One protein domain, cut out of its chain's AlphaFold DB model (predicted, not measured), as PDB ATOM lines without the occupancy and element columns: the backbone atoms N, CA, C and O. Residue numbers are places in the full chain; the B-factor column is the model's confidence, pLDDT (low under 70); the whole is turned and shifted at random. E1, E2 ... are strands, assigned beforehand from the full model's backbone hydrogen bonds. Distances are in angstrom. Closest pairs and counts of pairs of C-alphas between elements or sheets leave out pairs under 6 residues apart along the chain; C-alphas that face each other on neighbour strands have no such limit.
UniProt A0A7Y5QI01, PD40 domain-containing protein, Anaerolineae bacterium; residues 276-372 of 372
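AT A GLANCE: This is residues 276 to 372 of the 372 residues of the protein "PD40 domain-containing protein" of Anaerolineae bacterium (UniProt A0A7Y5QI01). The domain is a loose sandwich of two antiparallel sheets, a strongly twisted and curled one of five strands and a flatter one of four, which are only partly face to face with their strands crossed. The first and last strands, E1 and E10, lie side by side at one end of the five-strand sheet, and the long link of residues 346 to 359 lies toward the other end of the domain, past the four-strand sheet. The printed part has 97 residues with no named helix and ten named strands, E1 to E10 in order along the chain, and the sheets run E4, E3, E2, E1, E10 and E5, E6, E7, E8, with E9 pairing with no named strand. The class is all strand, though under half of the residues, 40 of 97, are in named elements. The whole is compact, with a radius of gyration of the C-alphas of 13.0 A and spans of 43 by 30 by 22 A.

HOW THE PARTS SIT: E1, residues 276 to 279, is the antiparallel neighbour of E2, residues 287 to 292, in a hairpin, with N 277 and O 287 at 2.8 A. E2 and E3, residues 296 to 301, form a hairpin at 150 degrees between their directions, with N 290 and O 298 at 2.9 A. E3 and E4, residues 307 to 309, form a hairpin too, with N 299 and O 308 at 2.8 A. E1 to E4 are a meander, each strand the antiparallel neighbour of the one before. A tight link then leads to E5, residues 315 to 317, in the other sheet. E5 and E6, residues 324 to 327, are a hairpin at 164 degrees, with N 325 and O 316 at 2.8 A. E6 and E7, residues 335 to 338, are a hairpin with N 336 and O 326 at 2.8 A, and E7 and E8, residues 343 to 345, are one with N 344 and O 337 at 2.8 A. E5 to E8 are a second meander. The two sheets form a sandwich, two sheets face to face, with the facing parts 10.0 A centre to centre, their best planes 33 degrees apart and their strands at 43 degrees. E9, residues 360 to 362, comes closest to E5 at the C-alphas of Leu 362 and Ala 316, 5.8 A. E10, residues 366 to 369, is the antiparallel neighbour of E1 at 139 degrees, with N 367 and O 278 at 2.8 A. E4 and E10 are the edge strands of their sheet and E5 and E8 those of the other; E2 and E5, for instance, are apart.

IN THESE COORDINATES: E1 begins at C-alpha 276, (76.248, 95.789, 91.171), and is 10.2 A long. E2 and E3, six residues each, measure 15.8 A and 16.6 A. E6, E7 and E10 measure 10.2 A, 10.3 A and 9.6 A; E4, E5, E8 and E9 have three residues each. E5 begins at C-alpha 315, (77.063, 83.647, 94.230). E10 ends at C-alpha 369, (80.793, 98.699, 90.137).

THE WHOLE: The two C-alphas farthest apart, those of Glu 353 and Gly 371, are 43.6 A apart, while those of Ala 276 and Gly 372 are 8.1 A apart. The printed part has no cut and ends at the chain's last residue. The link E8 to E9, residues 346 to 359, is long, with its C-alphas 12 to 24 A from the mean of all C-alphas. The mean pLDDT of the printed part is 93.7, and one residue, Gly 372, is under 70.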
ATOM      1  N   ALA A 276      76.527  97.099  91.738       96.69
ATOM      2  CA  ALA A 276      76.248  95.789  91.171       96.69
ATOM      3  C   ALA A 276      77.548  94.995  91.020       96.69
ATOM      4  O   ALA A 276      78.601  95.559  90.720       96.69
ATOM      5  N   LEU A 277      77.466  93.685  91.221       97.00
ATOM      6  CA  LEU A 277      78.560  92.751  91.012       97.00
ATOM      7  C   LEU A 277      78.559  92.297  89.549       97.00
ATOM      8  O   LEU A 277      77.518  91.933  89.002       97.00
ATOM      9  N   ARG A 278      79.720  92.318  88.903       96.25
ATOM     10  CA  ARG A 278      79.891  91.898  87.506       96.25
ATOM     11  C   ARG A 278      81.246  91.242  87.306       96.25
ATOM     12  O   ARG A 278      82.132  91.389  88.139       96.25
ATOM     13  N   THR A 279      81.433  90.576  86.176       95.38
ATOM     14  CA  THR A 279      82.780  90.279  85.675       95.38
ATOM     15  C   THR A 279      83.289  91.423  84.803       95.38
ATOM     16  O   THR A 279      82.538  92.327  84.436       95.38
ATOM     17  N   ARG A 280      84.569  91.368  84.425       90.00
ATOM     18  CA  ARG A 280      85.167  92.316  83.472       90.00
ATOM     19  C   ARG A 280      84.797  92.037  82.009       90.00
ATOM     20  O   ARG A 280      85.240  92.768  81.127       90.00
ATOM     21  N   ALA A 281      84.025  90.986  81.726       92.50
ATOM     22  CA  ALA A 281      83.550  90.712  80.375       92.50
ATOM     23  C   ALA A 281      82.536  91.780  79.932       92.50
ATOM     24  O   ALA A 281      81.622  92.124  80.678       92.50
ATOM     25  N   GLU A 282      82.651  92.265  78.691       89.56
ATOM     26  CA  GLU A 282      81.779  93.331  78.160       89.56
ATOM     27  C   GLU A 282      80.288  92.969  78.207       89.56
ATOM     28  O   GLU A 282      79.442  93.834  78.411       89.56
ATOM     29  N   SER A 283      79.955  91.688  78.028       91.12
ATOM     30  CA  SER A 283      78.576  91.193  78.075       91.12
ATOM     31  C   SER A 283      78.197  90.564  79.415       91.12
ATOM     32  O   SER A 283      77.313  89.707  79.445       91.12
ATOM     33  N   SER A 284      78.898  90.917  80.494       95.75
ATOM     34  CA  SER A 284      78.599  90.383  81.816       95.75
ATOM     35  C   SER A 284      77.216  90.809  82.280       95.75
ATOM     36  O   SER A 284      76.826  91.969  82.149       95.75
ATOM     37  N   TRP A 285      76.499  89.889  82.915       96.56
ATOM     38  CA  TRP A 285      75.367  90.252  83.748       96.56
ATOM     39  C   TRP A 285      75.795  91.178  84.888       96.56
ATOM     40  O   TRP A 285      76.927  91.109  85.377       96.56
ATOM     41  N   LEU A 286      74.852  92.024  85.300       96.38
ATOM     42  CA  LEU A 286      74.953  92.872  86.479       96.38
ATOM     43  C   LEU A 286      74.109  92.241  87.581       96.38
ATOM     44  O   LEU A 286      72.888  92.169  87.449       96.38
ATOM     45  N   LEU A 287      74.743  91.787  88.653       96.88
ATOM     46  CA  LEU A 287      74.052  91.220  89.801       96.88
ATOM     47  C   LEU A 287      73.827  92.293  90.856       96.88
ATOM     48  O   LEU A 287      74.771  92.937  91.310       96.88
ATOM     49  N   ARG A 288      72.580  92.474  91.271       95.56
ATOM     50  CA  ARG A 288      72.213  93.392  92.350       95.56
ATOM     51  C   ARG A 288      71.882  92.595  93.594       95.56
ATOM     52  O   ARG A 288      71.159  91.606  93.511       95.56
ATOM     53  N   PHE A 289      72.412  93.035  94.724       95.62
ATOM     54  CA  PHE A 289      72.098  92.456  96.021       95.62
ATOM     55  C   PHE A 289      70.930  93.206  96.657       95.62
ATOM     56  O   PHE A 289      70.896  94.438  96.634       95.62
ATOM     57  N   GLY A 290      70.003  92.461  97.247       94.50
ATOM     58  CA  GLY A 290      68.853  93.006  97.946       94.50
ATOM     59  C   GLY A 290      68.482  92.187  99.176       94.50
ATOM     60  O   GLY A 290      68.964  91.074  99.394       94.50
ATOM     61  N   VAL A 291      67.611  92.774  99.994       95.00
ATOM     62  CA  VAL A 291      67.063  92.142 101.195       95.00
ATOM     63  C   VAL A 291      65.553  92.315 101.189       95.00
ATOM     64  O   VAL A 291      65.050  93.425 101.020       95.00
ATOM     65  N   ASP A 292      64.831  91.211 101.343       93.88
ATOM     66  CA  ASP A 292      63.373  91.173 101.425       93.88
ATOM     67  C   ASP A 292      62.952  90.419 102.699       93.88
ATOM     68  O   ASP A 292      63.548  89.391 103.018       93.88
ATOM     69  N   PRO A 293      61.923  90.868 103.443       90.56
ATOM     70  CA  PRO A 293      61.490  90.182 104.663       90.56
ATOM     71  C   PRO A 293      61.045  88.724 104.469       90.56
ATOM     72  O   PRO A 293      61.062  87.957 105.429       90.56
ATOM     73  N   SER A 294      60.615  88.349 103.262       90.00
ATOM     74  CA  SER A 294      60.117  87.008 102.936       90.00
ATOM     75  C   SER A 294      61.212  86.117 102.355       90.00
ATOM     76  O   SER A 294      61.253  84.930 102.666       90.00
ATOM     77  N   LEU A 295      62.080  86.674 101.504       86.44
ATOM     78  CA  LEU A 295      63.160  85.928 100.843       86.44
ATOM     79  C   LEU A 295      64.482  85.952 101.624       86.44
ATOM     80  O   LEU A 295      65.368  85.146 101.354       86.44
ATOM     81  N   GLY A 296      64.629  86.869 102.579       92.56
ATOM     82  CA  GLY A 296      65.914  87.179 103.189       92.56
ATOM     83  C   GLY A 296      66.834  87.872 102.187       92.56
ATOM     84  O   GLY A 296      66.430  88.801 101.486       92.56
ATOM     85  N   PHE A 297      68.087  87.432 102.133       94.50
ATOM     86  CA  PHE A 297      69.067  87.933 101.173       94.50
ATOM     87  C   PHE A 297      68.824  87.339  99.790       94.50
ATOM     88  O   PHE A 297      68.647  86.127  99.657       94.50
ATOM     89  N   TYR A 298      68.853  88.184  98.765       95.25
ATOM     90  CA  TYR A 298      68.675  87.746  97.393       95.25
ATOM     91  C   TYR A 298      69.558  88.520  96.416       95.25
ATOM     92  O   TYR A 298      70.049  89.619  96.684       95.25
ATOM     93  N   TRP A 299      69.728  87.909  95.253       95.81
ATOM     94  CA  TRP A 299      70.460  88.415  94.112       95.81
ATOM     95  C   TRP A 299      69.540  88.483  92.905       95.81
ATOM     96  O   TRP A 299      68.848  87.513  92.611       95.81
ATOM     97  N   GLU A 300      69.565  89.598  92.184       95.69
ATOM     98  CA  GLU A 300      68.828  89.785  90.932       95.69
ATOM     99  C   GLU A 300      69.786  90.005  89.770       95.69
ATOM    100  O   GLU A 300      70.739  90.780  89.874       95.69
ATOM    101  N   ILE A 301      69.492  89.378  88.632       95.88
ATOM    102  CA  ILE A 301      70.173  89.689  87.374       95.88
ATOM    103  C   ILE A 301      69.480  90.901  86.746       95.88
ATOM    104  O   ILE A 301      68.318  90.828  86.333       95.88
ATOM    105  N   GLY A 302      70.204  92.016  86.646       92.56
ATOM    106  CA  GLY A 302      69.713  93.272  86.088       92.56
ATOM    107  C   GLY A 302      69.115  93.104  84.689       92.56
ATOM    108  O   GLY A 302      69.689  92.451  83.822       92.56
ATOM    109  N   GLY A 303      67.939  93.700  84.469       87.50
ATOM    110  CA  GLY A 303      67.218  93.604  83.194       87.50
ATOM    111  C   GLY A 303      66.506  92.265  82.958       87.50
ATOM    112  O   GLY A 303      65.980  92.047  81.869       87.50
ATOM    113  N   SER A 304      66.459  91.386  83.960       90.81
ATOM    114  CA  SER A 304      65.729  90.117  83.921       90.81
ATOM    115  C   SER A 304      64.756  89.995  85.103       90.81
ATOM    116  O   SER A 304      64.790  90.803  86.024       90.81
ATOM    117  N   ASN A 305      63.911  88.958  85.088       87.88
ATOM    118  CA  ASN A 305      63.080  88.565  86.236       87.88
ATOM    119  C   ASN A 305      63.712  87.410  87.039       87.88
ATOM    120  O   ASN A 305      63.016  86.735  87.797       87.88
ATOM    121  N   ALA A 306      64.992  87.112  86.805       90.88
ATOM    122  CA  ALA A 306      65.691  86.037  87.488       90.88
ATOM    123  C   ALA A 306      66.271  86.552  88.807       90.88
ATOM    124  O   ALA A 306      67.050  87.510  88.827       90.88
ATOM    125  N   ALA A 307      65.899  85.871  89.888       92.62
ATOM    126  CA  ALA A 307      66.412  86.113  91.220       92.62
ATOM    127  C   ALA A 307      66.795  84.793  91.894       92.62
ATOM    128  O   ALA A 307      66.199  83.746  91.619       92.62
ATOM    129  N   ALA A 308      67.774  84.859  92.787       91.19
ATOM    130  CA  ALA A 308      68.216  83.740  93.601       91.19
ATOM    131  C   ALA A 308      68.396  84.184  95.050       91.19
ATOM    132  O   ALA A 308      68.976  85.237  95.309       91.19
ATOM    133  N   ALA A 309      67.903  83.388  95.994       91.00
ATOM    134  CA  ALA A 309      68.182  83.622  97.406       91.00
ATOM    135  C   ALA A 309      69.647  83.269  97.703       91.00
ATOM    136  O   ALA A 309      70.194  82.340  97.109       91.00
ATOM    137  N   GLY A 310      70.286  83.994  98.618       88.44
ATOM    138  CA  GLY A 310      71.649  83.678  99.027       88.44
ATOM    139  C   GLY A 310      72.378  84.824  99.713       88.44
ATOM    140  O   GLY A 310      72.102  86.002  99.495       88.44
ATOM    141  N   ALA A 311      73.356  84.463 100.542       89.38
ATOM    142  CA  ALA A 311      74.268  85.422 101.150       89.38
ATOM    143  C   ALA A 311      75.179  86.090 100.095       89.38
ATOM    144  O   ALA A 311      75.335  85.561  98.990       89.38
ATOM    145  N   PRO A 312      75.838  87.220 100.421       86.75
ATOM    146  CA  PRO A 312      76.709  87.906  99.470       86.75
ATOM    147  C   PRO A 312      77.850  87.052  98.885       86.75
ATOM    148  O   PRO A 312      78.251  87.232  97.744       86.75
ATOM    149  N   ASN A 313      78.371  86.093  99.649       86.00
ATOM    150  CA  ASN A 313      79.420  85.163  99.221       86.00
ATOM    151  C   ASN A 313      78.876  83.865  98.587       86.00
ATOM    152  O   ASN A 313      79.647  82.963  98.266       86.00
ATOM    153  N   GLY A 314      77.554  83.748  98.447       92.81
ATOM    154  CA  GLY A 314      76.870  82.564  97.930       92.81
ATOM    155  C   GLY A 314      76.653  82.573  96.418       92.81
ATOM    156  O   GLY A 314      75.945  81.698  95.929       92.81
ATOM    157  N   VAL A 315      77.210  83.545  95.686       96.31
ATOM    158  CA  VAL A 315      77.063  83.647  94.230       96.31
ATOM    159  C   VAL A 315      78.391  83.892  93.527       96.31
ATOM    160  O   VAL A 315      79.277  84.549  94.069       96.31
ATOM    161  N   ALA A 316      78.512  83.392  92.299       96.88
ATOM    162  CA  ALA A 316      79.626  83.696  91.411       96.88
ATOM    163  C   ALA A 316      79.167  83.715  89.951       96.88
ATOM    164  O   ALA A 316      78.427  82.838  89.511       96.88
ATOM    165  N   LEU A 317      79.627  84.693  89.175       97.25
ATOM    166  CA  LEU A 317      79.451  84.693  87.725       97.25
ATOM    167  C   LEU A 317      80.524  83.832  87.062       97.25
ATOM    168  O   LEU A 317      81.672  83.816  87.508       97.25
ATOM    169  N   SER A 318      80.169  83.176  85.959       96.69
ATOM    170  CA  SER A 318      81.158  82.618  85.036       96.69
ATOM    171  C   SER A 318      82.066  83.717  84.484       96.69
ATOM    172  O   SER A 318      81.639  84.866  84.417       96.69
ATOM    173  N   PRO A 319      83.293  83.410  84.033       94.69
ATOM    174  CA  PRO A 319      84.215  84.423  83.509       94.69
ATOM    175  C   PRO A 319      83.684  85.232  82.320       94.69
ATOM    176  O   PRO A 319      84.059  86.387  82.152       94.69
ATOM    177  N   ASP A 320      82.815  84.639  81.494       94.81
ATOM    178  CA  ASP A 320      82.123  85.332  80.397       94.81
ATOM    179  C   ASP A 320      80.919  86.171  80.878       94.81
ATOM    180  O   ASP A 320      80.319  86.912  80.096       94.81
ATOM    181  N   GLY A 321      80.563  86.046  82.159       95.94
ATOM    182  CA  GLY A 321      79.485  86.747  82.840       95.94
ATOM    183  C   GLY A 321      78.079  86.333  82.408       95.94
ATOM    184  O   GLY A 321      77.142  87.091  82.642       95.94
ATOM    185  N   ARG A 322      77.920  85.172  81.758       95.50
ATOM    186  CA  ARG A 322      76.641  84.703  81.185       95.50
ATOM    187  C   ARG A 322      76.014  83.517  81.904       95.50
ATOM    188  O   ARG A 322      74.985  83.011  81.463       95.50
ATOM    189  N   ARG A 323      76.641  83.041  82.973       96.50
ATOM    190  CA  ARG A 323      76.103  82.025  83.873       96.50
ATOM    191  C   ARG A 323      76.314  82.486  85.304       96.50
ATOM    192  O   ARG A 323      77.277  83.191  85.606       96.50
ATOM    193  N   LEU A 324      75.409  82.075  86.179       97.06
ATOM    194  CA  LEU A 324      75.421  82.416  87.594       97.06
ATOM    195  C   LEU A 324      75.421  81.127  88.411       97.06
ATOM    196  O   LEU A 324      74.471  80.356  88.330       97.06
ATOM    197  N   ALA A 325      76.464  80.902  89.199       97.44
ATOM    198  CA  ALA A 325      76.477  79.896  90.249       97.44
ATOM    199  C   ALA A 325      75.856  80.480  91.522       97.44
ATOM    200  O   ALA A 325      76.200  81.599  91.905       97.44
ATOM    201  N   VAL A 326      74.975  79.728  92.177       97.00
ATOM    202  CA  VAL A 326      74.330  80.105  93.445       97.00
ATOM    203  C   VAL A 326      74.362  78.955  94.445       97.00
ATOM    204  O   VAL A 326      74.316  77.792  94.051       97.00
ATOM    205  N   VAL A 327      74.410  79.276  95.735       95.62
ATOM    206  CA  VAL A 327      74.349  78.322  96.853       95.62
ATOM    207  C   VAL A 327      73.043  78.500  97.623       95.62
ATOM    208  O   VAL A 327      72.651  79.627  97.917       95.62
ATOM    209  N   GLY A 328      72.408  77.392  98.009       90.69
ATOM    210  CA  GLY A 328      71.173  77.379  98.801       90.69
ATOM    211  C   GLY A 328      69.891  77.328  97.966       90.69
ATOM    212  O   GLY A 328      68.803  77.553  98.490       90.69
ATOM    213  N   GLN A 329      69.996  77.029  96.670       88.44
ATOM    214  CA  GLN A 329      68.847  76.882  95.779       88.44
ATOM    215  C   GLN A 329      69.014  75.613  94.932       88.44
ATOM    216  O   GLN A 329      70.114  75.381  94.434       88.44
ATOM    217  N   PRO A 330      67.963  74.784  94.740       88.06
ATOM    218  CA  PRO A 330      66.598  74.923  95.263       88.06
ATOM    219  C   PRO A 330      66.428  74.569  96.751       88.06
ATOM    220  O   PRO A 330      65.335  74.752  97.279       88.06
ATOM    221  N   ALA A 331      67.467  74.057  97.413       91.06
ATOM    222  CA  ALA A 331      67.450  73.705  98.829       91.06
ATOM    223  C   ALA A 331      68.785  74.060  99.502       91.06
ATOM    224  O   ALA A 331      69.787  74.309  98.825       91.06
ATOM    225  N   ASP A 332      68.801  74.054 100.834       90.31
ATOM    226  CA  ASP A 332      69.981  74.384 101.635       90.31
ATOM    227  C   ASP A 332      71.195  73.518 101.268       90.31
ATOM    228  O   ASP A 332      71.105  72.293 101.140       90.31
ATOM    229  N   GLY A 333      72.356  74.161 101.111       92.06
ATOM    230  CA  GLY A 333      73.622  73.500 100.771       92.06
ATOM    231  C   GLY A 333      73.756  73.050  99.311       92.06
ATOM    232  O   GLY A 333      74.851  72.651  98.917       92.06
ATOM    233  N   VAL A 334      72.694  73.135  98.498       96.69
ATOM    234  CA  VAL A 334      72.750  72.811  97.065       96.69
ATOM    235  C   VAL A 334      73.423  73.954  96.313       96.69
ATOM    236  O   VAL A 334      73.053  75.117  96.492       96.69
ATOM    237  N   ALA A 335      74.382  73.630  95.450       97.31
ATOM    238  CA  ALA A 335      74.877  74.567  94.453       97.31
ATOM    239  C   ALA A 335      74.093  74.387  93.148       97.31
ATOM    240  O   ALA A 335      73.810  73.264  92.734       97.31
ATOM    241  N   SER A 336      73.761  75.487  92.479       97.19
ATOM    242  CA  SER A 336      73.065  75.480  91.190       97.19
ATOM    243  C   SER A 336      73.688  76.456  90.201       97.19
ATOM    244  O   SER A 336      74.304  77.442  90.598       97.19
ATOM    245  N   ILE A 337      73.482  76.201  88.910       97.06
ATOM    246  CA  ILE A 337      73.850  77.086  87.805       97.06
ATOM    247  C   ILE A 337      72.594  77.612  87.127       97.06
ATOM    248  O   ILE A 337      71.761  76.838  86.666       97.06
ATOM    249  N   TYR A 338      72.493  78.927  86.998       96.25
ATOM    250  CA  TYR A 338      71.551  79.573  86.102       96.25
ATOM    251  C   TYR A 338      72.235  79.928  84.781       96.25
ATOM    252  O   TYR A 338      73.234  80.650  84.768       96.25
ATOM    253  N   ASP A 339      71.689  79.434  83.671       94.19
ATOM    254  CA  ASP A 339      72.249  79.596  82.319       94.19
ATOM    255  C   ASP A 339      71.523  80.640  81.450       94.19
ATOM    256  O   ASP A 339      71.773  80.757  80.252       94.19
ATOM    257  N   GLY A 340      70.601  81.397  82.052       93.38
ATOM    258  CA  GLY A 340      69.734  82.345  81.352       93.38
ATOM    259  C   GLY A 340      68.357  81.777  81.005       93.38
ATOM    260  O   GLY A 340      67.473  82.544  80.623       93.38
ATOM    261  N   THR A 341      68.156  80.467  81.156       93.25
ATOM    262  CA  THR A 341      66.876  79.801  80.877       93.25
ATOM    263  C   THR A 341      66.339  79.034  82.075       93.25
ATOM    264  O   THR A 341      65.145  79.119  82.368       93.25
ATOM    265  N   ALA A 342      67.202  78.311  82.786       93.00
ATOM    266  CA  ALA A 342      66.811  77.460  83.895       93.00
ATOM    267  C   ALA A 342      67.870  77.456  84.997       93.00
ATOM    268  O   ALA A 342      69.048  77.703  84.755       93.00
ATOM    269  N   MET A 343      67.419  77.157  86.216       94.81
ATOM    270  CA  MET A 343      68.291  76.832  87.339       94.81
ATOM    271  C   MET A 343      68.561  75.323  87.325       94.81
ATOM    272  O   MET A 343      67.621  74.527  87.368       94.81
ATOM    273  N   ILE A 344      69.830  74.938  87.258       95.31
ATOM    274  CA  ILE A 344      70.305  73.558  87.142       95.31
ATOM    275  C   ILE A 344      71.070  73.217  88.418       95.31
ATOM    276  O   ILE A 344      72.146  73.762  88.651       95.31
ATOM    277  N   ALA A 345      70.528  72.322  89.242       97.00
ATOM    278  CA  ALA A 345      71.215  71.859  90.446       97.00
ATOM    279  C   ALA A 345      72.439  71.008  90.086       97.00
ATOM    280  O   ALA A 345      72.339  70.108  89.249       97.00
ATOM    281  N   LEU A 346      73.574  71.270  90.739       97.81
ATOM    282  CA  LEU A 346      74.767  70.438  90.627       97.81
ATOM    283  C   LEU A 346      74.539  69.114  91.376       97.81
ATOM    284  O   LEU A 346      74.293  69.140  92.590       97.81
ATOM    285  N   PRO A 347      74.634  67.955  90.695       97.75
ATOM    286  CA  PRO A 347      74.438  66.655  91.329       97.75
ATOM    287  C   PRO A 347      75.363  66.445  92.533       97.75
ATOM    288  O   PRO A 347      76.517  66.859  92.517       97.75
ATOM    289  N   GLY A 348      74.871  65.779  93.581       97.19
ATOM    290  CA  GLY A 348      75.670  65.448  94.768       97.19
ATOM    291  C   GLY A 348      75.977  66.624  95.705       97.19
ATOM    292  O   GLY A 348      76.715  66.443  96.670       97.19
ATOM    293  N   THR A 349      75.420  67.813  95.457       98.06
ATOM    294  CA  THR A 349      75.467  68.943  96.401       98.06
ATOM    295  C   THR A 349      74.147  69.064  97.158       98.06
ATOM    296  O   THR A 349      73.094  68.778  96.593       98.06
ATOM    297  N   GLY A 350      74.198  69.480  98.424       96.56
ATOM    298  CA  GLY A 350      73.024  69.552  99.294       96.56
ATOM    299  C   GLY A 350      73.334  69.271 100.762       96.56
ATOM    300  O   GLY A 350      74.490  69.255 101.178       96.56
ATOM    301  N   SER A 351      72.286  69.093 101.564       94.19
ATOM    302  CA  SER A 351      72.383  68.889 103.019       94.19
ATOM    303  C   SER A 351      72.110  67.445 103.461       94.19
ATOM    304  O   SER A 351      72.040  67.175 104.662       94.19
ATOM    305  N   GLY A 352      71.923  66.520 102.517       95.12
ATOM    306  CA  GLY A 352      71.807  65.088 102.780       95.12
ATOM    307  C   GLY A 352      73.086  64.471 103.358       95.12
ATOM    308  O   GLY A 352      74.163  65.062 103.317       95.12
ATOM    309  N   GLU A 353      72.961  63.258 103.905       93.31
ATOM    310  CA  GLU A 353      74.071  62.526 104.540       93.31
ATOM    311  C   GLU A 353      75.243  62.280 103.574       93.31
ATOM    312  O   GLU A 353      76.398  62.461 103.957       93.31
ATOM    313  N   ASP A 354      74.927  61.969 102.315       94.81
ATOM    314  CA  ASP A 354      75.891  61.684 101.244       94.81
ATOM    315  C   ASP A 354      76.142  62.887 100.311       94.81
ATOM    316  O   ASP A 354      76.764  62.745  99.256       94.81
ATOM    317  N   GLU A 355      75.629  64.069 100.659       96.75
ATOM    318  CA  GLU A 355      75.737  65.271  99.831       96.75
ATOM    319  C   GLU A 355      76.826  66.222 100.340       96.75
ATOM    320  O   GLU A 355      77.201  66.232 101.516       96.75
ATOM    321  N   ILE A 356      77.342  67.045  99.429       96.94
ATOM    322  CA  ILE A 356      78.333  68.084  99.714       96.94
ATOM    323  C   ILE A 356      77.585  69.382 100.068       96.94
ATOM    324  O   ILE A 356      77.043  70.017  99.157       96.94
ATOM    325  N   PRO A 357      77.562  69.835 101.337       96.56
ATOM    326  CA  PRO A 357      76.908  71.092 101.693       96.56
ATOM    327  C   PRO A 357      77.812  72.258 101.327       96.56
ATOM    328  O   PRO A 357      78.790  72.564 102.020       96.56
ATOM    329  N   VAL A 358      77.514  72.900 100.208       97.00
ATOM    330  CA  VAL A 358      78.323  74.000  99.692       97.00
ATOM    331  C   VAL A 358      78.110  75.237 100.562       97.00
ATOM    332  O   VAL A 358      76.979  75.594 100.879       97.00
ATOM    333  N   GLY A 359      79.206  75.881 100.972       94.94
ATOM    334  CA  GLY A 359      79.184  77.116 101.761       94.94
ATOM    335  C   GLY A 359      79.554  78.367 100.962       94.94
ATOM    336  O   GLY A 359      79.132  79.464 101.321       94.94
ATOM    337  N   ALA A 360      80.333  78.217  99.889       96.00
ATOM    338  CA  ALA A 360      80.700  79.302  98.980       96.00
ATOM    339  C   ALA A 360      81.056  78.763  97.587       96.00
ATOM    340  O   ALA A 360      81.409  77.590  97.435       96.00
ATOM    341  N   VAL A 361      80.994  79.642  96.588       97.25
ATOM    342  CA  VAL A 361      81.332  79.362  95.185       97.25
ATOM    343  C   VAL A 361      82.353  80.378  94.675       97.25
ATOM    344  O   VAL A 361      82.264  81.560  94.996       97.25
ATOM    345  N   LEU A 362      83.316  79.930  93.869       97.06
ATOM    346  CA  LEU A 362      84.283  80.777  93.166       97.06
ATOM    347  C   LEU A 362      84.325  80.357  91.697       97.06
ATOM    348  O   LEU A 362      84.422  79.166  91.411       97.06
ATOM    349  N   TRP A 363      84.250  81.304  90.761       95.81
ATOM    350  CA  TRP A 363      84.209  80.952  89.338       95.81
ATOM    351  C   TRP A 363      84.937  81.950  88.441       95.81
ATOM    352  O   TRP A 363      86.050  81.683  88.001       95.81
ATOM    353  N   GLY A 364      84.320  83.093  88.155       93.56
ATOM    354  CA  GLY A 364      84.934  84.190  87.427       93.56
ATOM    355  C   GLY A 364      85.456  85.278  88.369       93.56
ATOM    356  O   GLY A 364      84.967  85.419  89.493       93.56
ATOM    357  N   PRO A 365      86.425  86.087  87.914       91.75
ATOM    358  CA  PRO A 365      86.846  87.278  88.633       91.75
ATOM    359  C   PRO A 365      85.731  88.324  88.591       91.75
ATOM    360  O   PRO A 365      85.310  88.767  87.517       91.75
ATOM    361  N   MET A 366      85.250  88.714  89.768       95.38
ATOM    362  CA  MET A 366      84.159  89.671  89.901       95.38
ATOM    363  C   MET A 366      84.628  90.969  90.545       95.38
ATOM    364  O   MET A 366      85.534  90.986  91.375       95.38
ATOM    365  N   GLU A 367      83.972  92.059  90.179       95.81
ATOM    366  CA  GLU A 367      84.159  93.380  90.760       95.81
ATOM    367  C   GLU A 367      82.802  94.021  91.040       95.81
ATOM    368  O   GLU A 367      81.829  93.807  90.311       95.81
ATOM    369  N   TRP A 368      82.740  94.822  92.102       97.06
ATOM    370  CA  TRP A 368      81.602  95.696  92.341       97.06
ATOM    371  C   TRP A 368      81.798  97.003  91.582       97.06
ATOM    372  O   TRP A 368      82.868  97.611  91.646       97.06
ATOM    373  N   ALA A 369      80.757  97.459  90.896       96.38
ATOM    374  CA  ALA A 369      80.793  98.699  90.137       96.38
ATOM    375  C   ALA A 369      79.494  99.502  90.260       96.38
ATOM    376  O   ALA A 369      78.421  98.942  90.494       96.38
ATOM    377  N   LEU A 370      79.598 100.819  90.074       95.00
ATOM    378  CA  LEU A 370      78.459 101.713  89.867       95.00
ATOM    379  C   LEU A 370      78.267 101.974  88.379       95.00
ATOM    380  O   LEU A 370      79.223 102.313  87.685       95.00
ATOM    381  N   GLY A 371      77.015 101.918  87.930       77.94
ATOM    382  CA  GLY A 371      76.658 102.189  86.542       77.94
ATOM    383  C   GLY A 371      77.098 101.064  85.601       77.94
ATOM    384  O   GLY A 371      78.280 100.747  85.459       77.94
ATOM    385  N   GLY A 372      76.117 100.466  84.935       60.75
ATOM    386  CA  GLY A 372      76.298  99.459  83.896       60.75
ATOM    387  C   GLY A 372      75.148  99.498  82.912       60.75
ATOM    388  O   GLY A 372      74.046  99.937  83.323       60.75
TER     389      GLY A 372